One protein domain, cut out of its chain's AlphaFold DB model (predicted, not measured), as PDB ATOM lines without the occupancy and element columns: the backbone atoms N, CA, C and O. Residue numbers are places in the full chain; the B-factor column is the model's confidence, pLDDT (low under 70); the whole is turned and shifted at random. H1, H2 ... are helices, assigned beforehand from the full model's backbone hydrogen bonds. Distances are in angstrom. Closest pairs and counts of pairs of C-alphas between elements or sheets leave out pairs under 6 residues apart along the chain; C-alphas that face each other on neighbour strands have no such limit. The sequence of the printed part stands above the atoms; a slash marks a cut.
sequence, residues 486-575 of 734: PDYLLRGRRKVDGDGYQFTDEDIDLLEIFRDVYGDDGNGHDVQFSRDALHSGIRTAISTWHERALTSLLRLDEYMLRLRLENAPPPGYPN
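AT A GLANCE: This is residues 486 to 575 of the 734 residues of an uncharacterized protein of Talaromyces amestolkiae (UniProt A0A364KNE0). Three longer helices, H2, H4 and H3, run side by side at shallow tilts, H4 touching both others, while the short helix H1 fills the gap between H2 and H3. H3 and H4 make a helical hairpin, and H2 runs the same way as H4. A loop at one end, with Asp 497 at its tip, and the tail after H4 at the other, with Pro 571, draw the shape out. The printed part has 90 residues with four named helices, in the order H1, H2, H3, H4, and no named strand; the class is all helix. It is compact, with a radius of gyration of the C-alphas of 13.8 A, yet elongated in outline, spanning 45 by 24 by 17 A.

HOW THE PARTS SIT: H1, residues 487 to 491, comes first. H2, residues 505 to 518, touches H1 with residues 507 to 511 alone; their closest C-alphas, of Leu 489 and Asp 507, are 5.8 A apart. H3, residues 531 to 543, touches H1, and the closest C-alphas, of Arg 491 and Gly 537, are 3.7 A apart. H2 and H3 are apart. H4, residues 547 to 566, forms a helical hairpin with H3: they touch, closest at the C-alphas of Ala 541 and Leu 550, 5.3 A, and run opposite ways at a shallow tilt of 27 degrees. H4 touches H2 with residues 548 to 556 alone; the closest C-alphas, of Ile 508 and Ala 549, are 6.0 A apart. H2 and H4 run the same way at a shallow tilt of 23 degrees. H1 and H4 are close but not clearly touching: their closest C-alphas, of Leu 490 and Leu 553, are 7.1 A apart. In H1, H2, H3 and H4 every O i to N i+4 pair is within hydrogen-bond range.

IN THESE COORDINATES: H1 begins at C-alpha 487, (131.808, 144.265, 241.447), and measures 5.9 A from first to last C-alpha. Residues 493 to 494 then pair with residues 501 to 502, antiparallel. H2 measures 19.8 A and begins at C-alpha 505, (140.642, 147.744, 228.709). H3 measures 18.2 A. H4, the longest helix with 20 residues, measures 28.2 A and ends at C-alpha 566, (122.963, 122.401, 234.666).

THE WHOLE: The two C-alphas farthest apart are those of Asp 497 and Pro 571, at 44.9 A. The printed part has no cut. The links H1 to H2, 13 residues, and H2 to H3, 12 residues, are long; the link H3 to H4, 3 residues, is tight. The mean pLDDT of the printed part is 90.9, and the model's confidence is low, under 70, at residues 573 to 575.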
ATOM      1  N   PRO A 486     135.092 140.639 241.535       96.25
ATOM      2  CA  PRO A 486     134.754 141.919 242.141       96.25
ATOM      3  C   PRO A 486     133.728 142.725 241.341       96.25
ATOM      4  O   PRO A 486     133.824 142.848 240.121       96.25
ATOM      5  N   ASP A 487     132.836 143.412 242.053       96.81
ATOM      6  CA  ASP A 487     131.808 144.265 241.447       96.81
ATOM      7  C   ASP A 487     132.362 145.357 240.524       96.81
ATOM      8  O   ASP A 487     131.674 145.751 239.589       96.81
ATOM      9  N   TYR A 488     133.584 145.860 240.750       95.50
ATOM     10  CA  TYR A 488     134.167 146.888 239.877       95.50
ATOM     11  C   TYR A 488     134.562 146.332 238.500       95.50
ATOM     12  O   TYR A 488     134.474 147.067 237.522       95.50
ATOM     13  N   LEU A 489     134.935 145.046 238.403       96.69
ATOM     14  CA  LEU A 489     135.163 144.376 237.115       96.69
ATOM     15  C   LEU A 489     133.848 144.095 236.390       96.69
ATOM     16  O   LEU A 489     133.822 144.000 235.170       96.69
ATOM     17  N   LEU A 490     132.753 143.977 237.143       97.69
ATOM     18  CA  LEU A 490     131.429 143.740 236.587       97.69
ATOM     19  C   LEU A 490     130.720 145.022 236.176       97.69
ATOM     20  O   LEU A 490     130.104 145.032 235.126       97.69
ATOM     21  N   ARG A 491     130.779 146.086 236.982       96.75
ATOM     22  CA  ARG A 491     130.045 147.348 236.776       96.75
ATOM     23  C   ARG A 491     130.862 148.421 236.048       96.75
ATOM     24  O   ARG A 491     130.280 149.361 235.504       96.75
ATOM     25  N   GLY A 492     132.186 148.294 236.077       95.19
ATOM     26  CA  GLY A 492     133.135 149.344 235.732       95.19
ATOM     27  C   GLY A 492     133.565 150.138 236.966       95.19
ATOM     28  O   GLY A 492     132.956 150.066 238.041       95.19
ATOM     29  N   ARG A 493     134.630 150.926 236.821       94.56
ATOM     30  CA  ARG A 493     135.114 151.837 237.866       94.56
ATOM     31  C   ARG A 493     134.316 153.132 237.842       94.56
ATOM     32  O   ARG A 493     133.845 153.566 236.794       94.56
ATOM     33  N   ARG A 494     134.152 153.759 239.010       94.69
ATOM     34  CA  ARG A 494     133.544 155.092 239.102       94.69
ATOM     35  C   ARG A 494     134.454 156.088 238.383       94.69
ATOM     36  O   ARG A 494     135.664 156.066 238.614       94.69
ATOM     37  N   LYS A 495     133.886 156.943 237.529       93.62
ATOM     38  CA  LYS A 495     134.653 158.005 236.862       93.62
ATOM     39  C   LYS A 495     135.237 158.977 237.889       93.62
ATOM     40  O   LYS A 495     134.665 159.158 238.965       93.62
ATOM     41  N   VAL A 496     136.349 159.627 237.538       91.50
ATOM     42  CA  VAL A 496     137.007 160.640 238.386       91.50
ATOM     43  C   VAL A 496     136.054 161.797 238.700       91.50
ATOM     44  O   VAL A 496     135.995 162.252 239.838       91.50
ATOM     45  N   ASP A 497     135.217 162.175 237.732       91.25
ATOM     46  CA  ASP A 497     134.202 163.226 237.876       91.25
ATOM     47  C   ASP A 497     133.031 162.822 238.792       91.25
ATOM     48  O   ASP A 497     132.141 163.619 239.084       91.25
ATOM     49  N   GLY A 498     133.009 161.567 239.253       89.25
ATOM     50  CA  GLY A 498     131.995 161.022 240.146       89.25
ATOM     51  C   GLY A 498     130.669 160.665 239.472       89.25
ATOM     52  O   GLY A 498     129.857 160.001 240.125       89.25
ATOM     53  N   ASP A 499     130.476 161.051 238.206       88.88
ATOM     54  CA  ASP A 499     129.267 160.809 237.417       88.88
ATOM     55  C   ASP A 499     129.376 159.523 236.581       88.88
ATOM     56  O   ASP A 499     130.005 159.467 235.522       88.88
ATOM     57  N   GLY A 500     128.774 158.451 237.093       92.50
ATOM     58  CA  GLY A 500     128.671 157.170 236.404       92.50
ATOM     59  C   GLY A 500     129.906 156.266 236.496       92.50
ATOM     60  O   GLY A 500     130.817 156.447 237.312       92.50
ATOM     61  N   TYR A 501     129.884 155.232 235.656       96.00
ATOM     62  CA  TYR A 501     130.875 154.162 235.607       96.00
ATOM     63  C   TYR A 501     131.503 154.068 234.215       96.00
ATOM     64  O   TYR A 501     130.901 154.484 233.225       96.00
ATOM     65  N   GLN A 502     132.718 153.533 234.146       95.62
ATOM     66  CA  GLN A 502     133.436 153.282 232.904       95.62
ATOM     67  C   GLN A 502     134.308 152.035 233.042       95.62
ATOM     68  O   GLN A 502     134.876 151.779 234.106       95.62
ATOM     69  N   PHE A 503     134.411 151.269 231.960       96.44
ATOM     70  CA  PHE A 503     135.368 150.177 231.845       96.44
ATOM     71  C   PHE A 503     136.671 150.685 231.241       96.44
ATOM     72  O   PHE A 503     136.657 151.517 230.334       96.44
ATOM     73  N   THR A 504     137.785 150.182 231.760       95.00
ATOM     74  CA  THR A 504     139.087 150.283 231.105       95.00
ATOM     75  C   THR A 504     139.386 148.962 230.407       95.00
ATOM     76  O   THR A 504     138.901 147.910 230.837       95.00
ATOM     77  N   ASP A 505     140.217 148.983 229.367       93.62
ATOM     78  CA  ASP A 505     140.642 147.744 228.709       93.62
ATOM     79  C   ASP A 505     141.362 146.792 229.673       93.62
ATOM     80  O   ASP A 505     141.164 145.586 229.588       93.62
ATOM     81  N   GLU A 506     142.116 147.314 230.649       93.06
ATOM     82  CA  GLU A 506     142.775 146.486 231.670       93.06
ATOM     83  C   GLU A 506     141.763 145.745 232.562       93.06
ATOM     84  O   GLU A 506     141.981 144.581 232.903       93.06
ATOM     85  N   ASP A 507     140.646 146.388 232.924       93.62
ATOM     86  CA  ASP A 507     139.589 145.741 233.706       93.62
ATOM     87  C   ASP A 507     138.922 144.614 232.897       93.62
ATOM     88  O   ASP A 507     138.662 143.533 233.433       93.62
ATOM     89  N   ILE A 508     138.692 144.830 231.596       95.62
ATOM     90  CA  ILE A 508     138.116 143.810 230.706       95.62
ATOM     91  C   ILE A 508     139.097 142.665 230.457       95.62
ATOM     92  O   ILE A 508     138.703 141.502 230.522       95.62
ATOM     93  N   ASP A 509     140.377 142.964 230.248       93.88
ATOM     94  CA  ASP A 509     141.431 141.957 230.136       93.88
ATOM     95  C   ASP A 509     141.485 141.071 231.385       93.88
ATOM     96  O   ASP A 509     141.554 139.845 231.281       93.88
ATOM     97  N   LEU A 510     141.429 141.674 232.577       94.69
ATOM     98  CA  LEU A 510     141.437 140.934 233.836       94.69
ATOM     99  C   LEU A 510     140.181 140.066 234.000       94.69
ATOM    100  O   LEU A 510     140.284 138.920 234.439       94.69
ATOM    101  N   LEU A 511     139.010 140.575 233.609       95.88
ATOM    102  CA  LEU A 511     137.765 139.802 233.601       95.88
ATOM    103  C   LEU A 511     137.852 138.592 232.658       95.88
ATOM    104  O   LEU A 511     137.414 137.495 233.003       95.88
ATOM    105  N   GLU A 512     138.448 138.775 231.482       93.25
ATOM    106  CA  GLU A 512     138.651 137.709 230.502       93.25
ATOM    107  C   GLU A 512     139.668 136.668 230.975       93.25
ATOM    108  O   GLU A 512     139.425 135.477 230.795       93.25
ATOM    109  N   ILE A 513     140.751 137.090 231.639       92.50
ATOM    110  CA  ILE A 513     141.684 136.180 232.321       92.50
ATOM    111  C   ILE A 513     140.924 135.339 233.346       92.50
ATOM    112  O   ILE A 513     141.096 134.124 233.399       92.50
ATOM    113  N   PHE A 514     140.055 135.965 234.145       94.56
ATOM    114  CA  PHE A 514     139.303 135.238 235.162       94.56
ATOM    115  C   PHE A 514     138.350 134.212 234.554       94.56
ATOM    116  O   PHE A 514     138.258 133.087 235.046       94.56
ATOM    117  N   ARG A 515     137.679 134.574 233.461       91.56
ATOM    118  CA  ARG A 515     136.808 133.663 232.715       91.56
ATOM    119  C   ARG A 515     137.589 132.493 232.107       91.56
ATOM    120  O   ARG A 515     137.149 131.354 232.233       91.56
ATOM    121  N   ASP A 516     138.734 132.762 231.480       89.06
ATOM    122  CA  ASP A 516     139.561 131.738 230.828       89.06
ATOM    123  C   ASP A 516     140.148 130.738 231.833       89.06
ATOM    124  O   ASP A 516     140.078 129.527 231.618       89.06
ATOM    125  N   VAL A 517     140.686 131.231 232.954       90.50
ATOM    126  CA  VAL A 517     141.301 130.373 233.980       90.50
ATOM    127  C   VAL A 517     140.259 129.603 234.791       90.50
ATOM    128  O   VAL A 517     140.545 128.521 235.294       90.50
ATOM    129  N   TYR A 518     139.034 130.114 234.913       89.88
ATOM    130  CA  TYR A 518     137.956 129.347 235.528       89.88
ATOM    131  C   TYR A 518     137.622 128.077 234.714       89.88
ATOM    132  O   TYR A 518     137.461 126.996 235.285       89.88
ATOM    133  N   GLY A 519     137.630 128.187 233.380       84.19
ATOM    134  CA  GLY A 519     137.525 127.057 232.454       84.19
ATOM    135  C   GLY A 519     136.176 126.324 232.468       84.19
ATOM    136  O   GLY A 519     135.253 126.706 233.182       84.19
ATOM    137  N   ASP A 520     136.083 125.259 231.658       78.50
ATOM    138  CA  ASP A 520     134.872 124.443 231.403       78.50
ATOM    139  C   ASP A 520     134.502 123.443 232.511       78.50
ATOM    140  O   ASP A 520     133.388 122.930 232.531       78.50
ATOM    141  N   ASP A 521     135.429 123.151 233.424       79.31
ATOM    142  CA  ASP A 521     135.260 122.091 234.431       79.31
ATOM    143  C   ASP A 521     134.572 122.592 235.723       79.31
ATOM    144  O   ASP A 521     134.382 121.833 236.675       79.31
ATOM    145  N   GLY A 522     134.223 123.882 235.785       82.06
ATOM    146  CA  GLY A 522     133.552 124.500 236.926       82.06
ATOM    147  C   GLY A 522     132.055 124.179 236.998       82.06
ATOM    148  O   GLY A 522     131.398 123.937 235.990       82.06
ATOM    149  N   ASN A 523     131.482 124.218 238.205       84.81
ATOM    150  CA  ASN A 523     130.047 123.960 238.420       84.81
ATOM    151  C   ASN A 523     129.181 125.238 238.402       84.81
ATOM    152  O   ASN A 523     127.976 125.176 238.637       84.81
ATOM    153  N   GLY A 524     129.791 126.405 238.193       86.00
ATOM    154  CA  GLY A 524     129.174 127.732 238.257       86.00
ATOM    155  C   GLY A 524     128.898 128.255 239.674       86.00
ATOM    156  O   GLY A 524     128.746 129.464 239.862       86.00
ATOM    157  N   HIS A 525     128.826 127.390 240.687       86.56
ATOM    158  CA  HIS A 525     128.477 127.735 242.075       86.56
ATOM    159  C   HIS A 525     129.688 128.073 242.950       86.56
ATOM    160  O   HIS A 525     129.534 128.610 244.043       86.56
ATOM    161  N   ASP A 526     130.892 127.767 242.485       88.75
ATOM    162  CA  ASP A 526     132.140 127.919 243.228       88.75
ATOM    163  C   ASP A 526     132.803 129.302 243.078       88.75
ATOM    164  O   ASP A 526     133.788 129.589 243.761       88.75
ATOM    165  N   VAL A 527     132.230 130.174 242.238       92.69
ATOM    166  CA  VAL A 527     132.618 131.583 242.087       92.69
ATOM    167  C   VAL A 527     131.470 132.499 242.496       92.69
ATOM    168  O   VAL A 527     130.372 132.458 241.932       92.69
ATOM    169  N   GLN A 528     131.743 133.380 243.455       92.81
ATOM    170  CA  GLN A 528     130.809 134.382 243.946       92.81
ATOM    171  C   GLN A 528     130.925 135.671 243.136       92.81
ATOM    172  O   GLN A 528     132.015 136.199 242.918       92.81
ATOM    173  N   PHE A 529     129.788 136.211 242.712       94.50
ATOM    174  CA  PHE A 529     129.721 137.528 242.094       94.50
ATOM    175  C   PHE A 529     128.300 138.089 242.164       94.50
ATOM    176  O   PHE A 529     127.326 137.335 242.246       94.50
ATOM    177  N   SER A 530     128.175 139.415 242.130       94.81
ATOM    178  CA  SER A 530     126.877 140.086 242.157       94.81
ATOM    179  C   SER A 530     126.266 140.147 240.759       94.81
ATOM    180  O   SER A 530     126.752 140.870 239.885       94.81
ATOM    181  N   ARG A 531     125.160 139.423 240.546       93.44
ATOM    182  CA  ARG A 531     124.393 139.502 239.291       93.44
ATOM    183  C   ARG A 531     123.828 140.908 239.056       93.44
ATOM    184  O   ARG A 531     123.790 141.375 237.922       93.44
ATOM    185  N   ASP A 532     123.481 141.626 240.124       95.75
ATOM    186  CA  ASP A 532     123.049 143.026 240.037       95.75
ATOM    187  C   ASP A 532     124.186 143.942 239.568       95.75
ATOM    188  O   ASP A 532     123.968 144.845 238.757       95.75
ATOM    189  N   ALA A 533     125.416 143.714 240.048       96.94
ATOM    190  CA  ALA A 533     126.586 144.439 239.556       96.94
ATOM    191  C   ALA A 533     126.861 144.116 238.084       96.94
ATOM    192  O   ALA A 533     127.105 145.045 237.318       96.94
ATOM    193  N   LEU A 534     126.732 142.845 237.685       97.62
ATOM    194  CA  LEU A 534     126.867 142.404 236.297       97.62
ATOM    195  C   LEU A 534     125.849 143.096 235.386       97.62
ATOM    196  O   LEU A 534     126.230 143.719 234.399       97.62
ATOM    197  N   HIS A 535     124.556 143.063 235.720       97.06
ATOM    198  CA  HIS A 535     123.534 143.724 234.904       97.06
ATOM    199  C   HIS A 535     123.652 145.248 234.941       97.06
ATOM    200  O   HIS A 535     123.357 145.910 233.949       97.06
ATOM    201  N   SER A 536     124.114 145.834 236.050       97.62
ATOM    202  CA  SER A 536     124.493 147.247 236.066       97.62
ATOM    203  C   SER A 536     125.634 147.531 235.092       97.62
ATOM    204  O   SER A 536     125.593 148.554 234.421       97.62
ATOM    205  N   GLY A 537     126.610 146.633 234.994       98.00
ATOM    206  CA  GLY A 537     127.699 146.694 234.031       98.00
ATOM    207  C   GLY A 537     127.268 146.586 232.587       98.00
ATOM    208  O   GLY A 537     127.718 147.381 231.775       98.00
ATOM    209  N   ILE A 538     126.357 145.662 232.275       98.31
ATOM    210  CA  ILE A 538     125.766 145.546 230.936       98.31
ATOM    211  C   ILE A 538     125.118 146.877 230.542       98.31
ATOM    212  O   ILE A 538     125.388 147.387 229.459       98.31
ATOM    213  N   ARG A 539     124.348 147.503 231.444       97.75
ATOM    214  CA  ARG A 539     123.770 148.834 231.190       97.75
ATOM    215  C   ARG A 539     124.836 149.902 230.986       97.75
ATOM    216  O   ARG A 539     124.682 150.718 230.084       97.75
ATOM    217  N   THR A 540     125.896 149.904 231.797       97.31
ATOM    218  CA  THR A 540     127.037 150.810 231.608       97.31
ATOM    219  C   THR A 540     127.648 150.607 230.223       97.31
ATOM    220  O   THR A 540     127.807 151.578 229.495       97.31
ATOM    221  N   ALA A 541     127.926 149.361 229.831       97.56
ATOM    222  CA  ALA A 541     128.553 149.022 228.560       97.56
ATOM    223  C   ALA A 541     127.680 149.394 227.351       97.56
ATOM    224  O   ALA A 541     128.219 149.867 226.357       97.56
ATOM    225  N   ILE A 542     126.352 149.249 227.447       97.50
ATOM    226  CA  ILE A 542     125.408 149.730 226.426       97.50
ATOM    227  C   ILE A 542     125.452 151.263 226.360       97.50
ATOM    228  O   ILE A 542     125.694 151.824 225.299       97.50
ATOM    229  N   SER A 543     125.291 151.957 227.493       95.38
ATOM    230  CA  SER A 543     125.268 153.429 227.531       95.38
ATOM    231  C   SER A 543     126.567 154.093 227.081       95.38
ATOM    232  O   SER A 543     126.518 155.176 226.506       95.38
ATOM    233  N   THR A 544     127.723 153.495 227.371       94.44
ATOM    234  CA  THR A 544     129.029 154.023 226.948       94.44
ATOM    235  C   THR A 544     129.506 153.434 225.625       94.44
ATOM    236  O   THR A 544     130.637 153.709 225.241       94.44
ATOM    237  N   TRP A 545     128.697 152.587 224.985       92.88
ATOM    238  CA  TRP A 545     129.049 151.805 223.803       92.88
ATOM    239  C   TRP A 545     130.436 151.143 223.885       92.88
ATOM    240  O   TRP A 545     131.335 151.372 223.081       92.88
ATOM    241  N   HIS A 546     130.628 150.305 224.903       94.50
ATOM    242  CA  HIS A 546     131.859 149.538 225.076       94.50
ATOM    243  C   HIS A 546     131.637 148.083 224.650       94.50
ATOM    244  O   HIS A 546     131.398 147.205 225.480       94.50
ATOM    245  N   GLU A 547     131.746 147.820 223.346       92.31
ATOM    246  CA  GLU A 547     131.444 146.521 222.721       92.31
ATOM    247  C   GLU A 547     132.147 145.338 223.409       92.31
ATOM    248  O   GLU A 547     131.529 144.320 223.733       92.31
ATOM    249  N   ARG A 548     133.446 145.492 223.687       92.94
ATOM    250  CA  ARG A 548     134.270 144.453 224.312       92.94
ATOM    251  C   ARG A 548     133.789 144.102 225.725       92.94
ATOM    252  O   ARG A 548     133.636 142.927 226.046       92.94
ATOM    253  N   ALA A 549     133.466 145.116 226.531       96.31
ATOM    254  CA  ALA A 549     132.905 144.942 227.866       96.31
ATOM    255  C   ALA A 549     131.528 144.269 227.809       96.31
ATOM    256  O   ALA A 549     131.290 143.299 228.526       96.31
ATOM    257  N   LEU A 550     130.644 144.736 226.917       96.56
ATOM    258  CA  LEU A 550     129.317 144.152 226.722       96.56
ATOM    259  C   LEU A 550     129.422 142.663 226.367       96.56
ATOM    260  O   LEU A 550     128.774 141.827 226.991       96.56
ATOM    261  N   THR A 551     130.297 142.327 225.422       94.06
ATOM    262  CA  THR A 551     130.542 140.948 224.989       94.06
ATOM    263  C   THR A 551     131.051 140.071 226.134       94.06
ATOM    264  O   THR A 551     130.508 138.991 226.365       94.06
ATOM    265  N   SER A 552     132.065 140.520 226.879       94.88
ATOM    266  CA  SER A 552     132.626 139.771 228.011       94.88
ATOM    267  C   SER A 552     131.620 139.555 229.141       94.88
ATOM    268  O   SER A 552     131.526 138.449 229.673       94.88
ATOM    269  N   LEU A 553     130.828 140.576 229.481       97.38
ATOM    270  CA  LEU A 553     129.811 140.488 230.532       97.38
ATOM    271  C   LEU A 553     128.659 139.558 230.144       97.38
ATOM    272  O   LEU A 553     128.228 138.759 230.971       97.38
ATOM    273  N   LEU A 554     128.189 139.621 228.893       96.50
ATOM    274  CA  LEU A 554     127.149 138.720 228.387       96.50
ATOM    275  C   LEU A 554     127.633 137.267 228.339       96.50
ATOM    276  O   LEU A 554     126.909 136.362 228.750       96.50
ATOM    277  N   ARG A 555     128.879 137.040 227.902       93.88
ATOM    278  CA  ARG A 555     129.503 135.710 227.951       93.88
ATOM    279  C   ARG A 555     129.567 135.192 229.380       93.88
ATOM    280  O   ARG A 555     129.208 134.045 229.607       93.88
ATOM    281  N   LEU A 556     130.007 136.017 230.329       94.50
ATOM    282  CA  LEU A 556     130.092 135.626 231.734       94.50
ATOM    283  C   LEU A 556     128.715 135.289 232.327       94.50
ATOM    284  O   LEU A 556     128.597 134.270 233.007       94.50
ATOM    285  N   ASP A 557     127.695 136.115 232.064       95.12
ATOM    286  CA  ASP A 557     126.325 135.897 232.554       95.12
ATOM    287  C   ASP A 557     125.756 134.580 232.029       95.12
ATOM    288  O   ASP A 557     125.326 133.733 232.814       95.12
ATOM    289  N   GLU A 558     125.830 134.374 230.709       93.50
ATOM    290  CA  GLU A 558     125.338 133.156 230.071       93.50
ATOM    291  C   GLU A 558     126.075 131.926 230.590       93.50
ATOM    292  O   GLU A 558     125.448 130.932 230.955       93.50
ATOM    293  N   TYR A 559     127.404 132.002 230.653       91.56
ATOM    294  CA  TYR A 559     128.235 130.891 231.079       91.56
ATOM    295  C   TYR A 559     127.899 130.428 232.491       91.56
ATOM    296  O   TYR A 559     127.537 129.273 232.716       91.56
ATOM    297  N   MET A 560     128.004 131.354 233.446       91.12
ATOM    298  CA  MET A 560     127.904 131.039 234.861       91.12
ATOM    299  C   MET A 560     126.487 130.625 235.227       91.12
ATOM    300  O   MET A 560     126.304 129.688 235.998       91.12
ATOM    301  N   LEU A 561     125.468 131.290 234.676       90.88
ATOM    302  CA  LEU A 561     124.088 130.957 235.010       90.88
ATOM    303  C   LEU A 561     123.633 129.659 234.365       90.88
ATOM    304  O   LEU A 561     122.985 128.874 235.050       90.88
ATOM    305  N   ARG A 562     123.992 129.383 233.105       90.12
ATOM    306  CA  ARG A 562     123.659 128.082 232.507       90.12
ATOM    307  C   ARG A 562     124.356 126.945 233.249       90.12
ATOM    308  O   ARG A 562     123.689 125.978 233.590       90.12
ATOM    309  N   LEU A 563     125.635 127.094 233.613       88.88
ATOM    310  CA  LEU A 563     126.325 126.095 234.437       88.88
ATOM    311  C   LEU A 563     125.659 125.881 235.799       88.88
ATOM    312  O   LEU A 563     125.522 124.738 236.228       88.88
ATOM    313  N   ARG A 564     125.212 126.950 236.469       90.25
ATOM    314  CA  ARG A 564     124.487 126.833 237.745       90.25
ATOM    315  C   ARG A 564     123.141 126.120 237.611       90.25
ATOM    316  O   ARG A 564     122.698 125.519 238.582       90.25
ATOM    317  N   LEU A 565     122.492 126.211 236.450       87.88
ATOM    318  CA  LEU A 565     121.241 125.505 236.157       87.88
ATOM    319  C   LEU A 565     121.479 124.038 235.791       87.88
ATOM    320  O   LEU A 565     120.696 123.179 236.182       87.88
ATOM    321  N   GLU A 566     122.559 123.756 235.060       87.19
ATOM    322  CA  GLU A 566     122.963 122.401 234.666       87.19
ATOM    323  C   GLU A 566     123.480 121.586 235.868       87.19
ATOM    324  O   GLU A 566     123.301 120.369 235.916       87.19
ATOM    325  N   ASN A 567     124.092 122.245 236.859       87.31
ATOM    326  CA  ASN A 567     124.722 121.593 238.005       87.31
ATOM    327  C   ASN A 567     123.961 121.839 239.311       87.31
ATOM    328  O   ASN A 567     123.660 122.974 239.679       87.31
ATOM    329  N   ALA A 568     123.734 120.768 240.078       82.75
ATOM    330  CA  ALA A 568     123.171 120.887 241.417       82.75
ATOM    331  C   ALA A 568     124.088 121.737 242.321       82.75
ATOM    332  O   ALA A 568     125.313 121.561 242.288       82.75
ATOM    333  N   PRO A 569     123.526 122.633 243.153       81.50
ATOM    334  CA  PRO A 569     124.327 123.411 244.080       81.50
ATOM    335  C   PRO A 569     125.029 122.473 245.073       81.50
ATOM    336  O   PRO A 569     124.424 121.501 245.544       81.50
ATOM    337  N   PRO A 570     126.298 122.738 245.420       78.56
ATOM    338  CA  PRO A 570     127.007 121.932 246.400       78.56
ATOM    339  C   PRO A 570     126.309 121.984 247.774       78.56
ATOM    340  O   PRO A 570     125.723 123.009 248.145       78.56
ATOM    341  N   PRO A 571     126.373 120.892 248.561       75.75
ATOM    342  CA  PRO A 571     125.765 120.842 249.887       75.75
ATOM    343  C   PRO A 571     126.322 121.964 250.773       75.75
ATOM    344  O   PRO A 571     127.532 122.155 250.862       75.75
ATOM    345  N   GLY A 572     125.425 122.721 251.411       71.69
ATOM    346  CA  GLY A 572     125.776 123.906 252.207       71.69
ATOM    347  C   GLY A 572     125.535 125.252 251.511       71.69
ATOM    348  O   GLY A 572     125.584 126.277 252.185       71.69
ATOM    349  N   TYR A 573     125.174 125.263 250.219       66.25
ATOM    350  CA  TYR A 573     124.838 126.484 249.465       66.25
ATOM    351  C   TYR A 573     123.395 126.490 248.905       66.25
ATOM    352  O   TYR A 573     123.197 126.723 247.713       66.25
ATOM    353  N   PRO A 574     122.349 126.253 249.724       52.00
ATOM    354  CA  PRO A 574     120.977 126.041 249.239       52.00
ATOM    355  C   PRO A 574     120.267 127.293 248.687       52.00
ATOM    356  O   PRO A 574     119.166 127.176 248.159       52.00
ATOM    357  N   ASN A 575     120.863 128.488 248.802       49.12
ATOM    358  CA  ASN A 575     120.143 129.760 248.630       49.12
ATOM    359  C   ASN A 575     120.517 130.564 247.376       49.12
ATOM    360  O   ASN A 575     120.024 131.677 247.202       49.12
TER     361      ASN A 575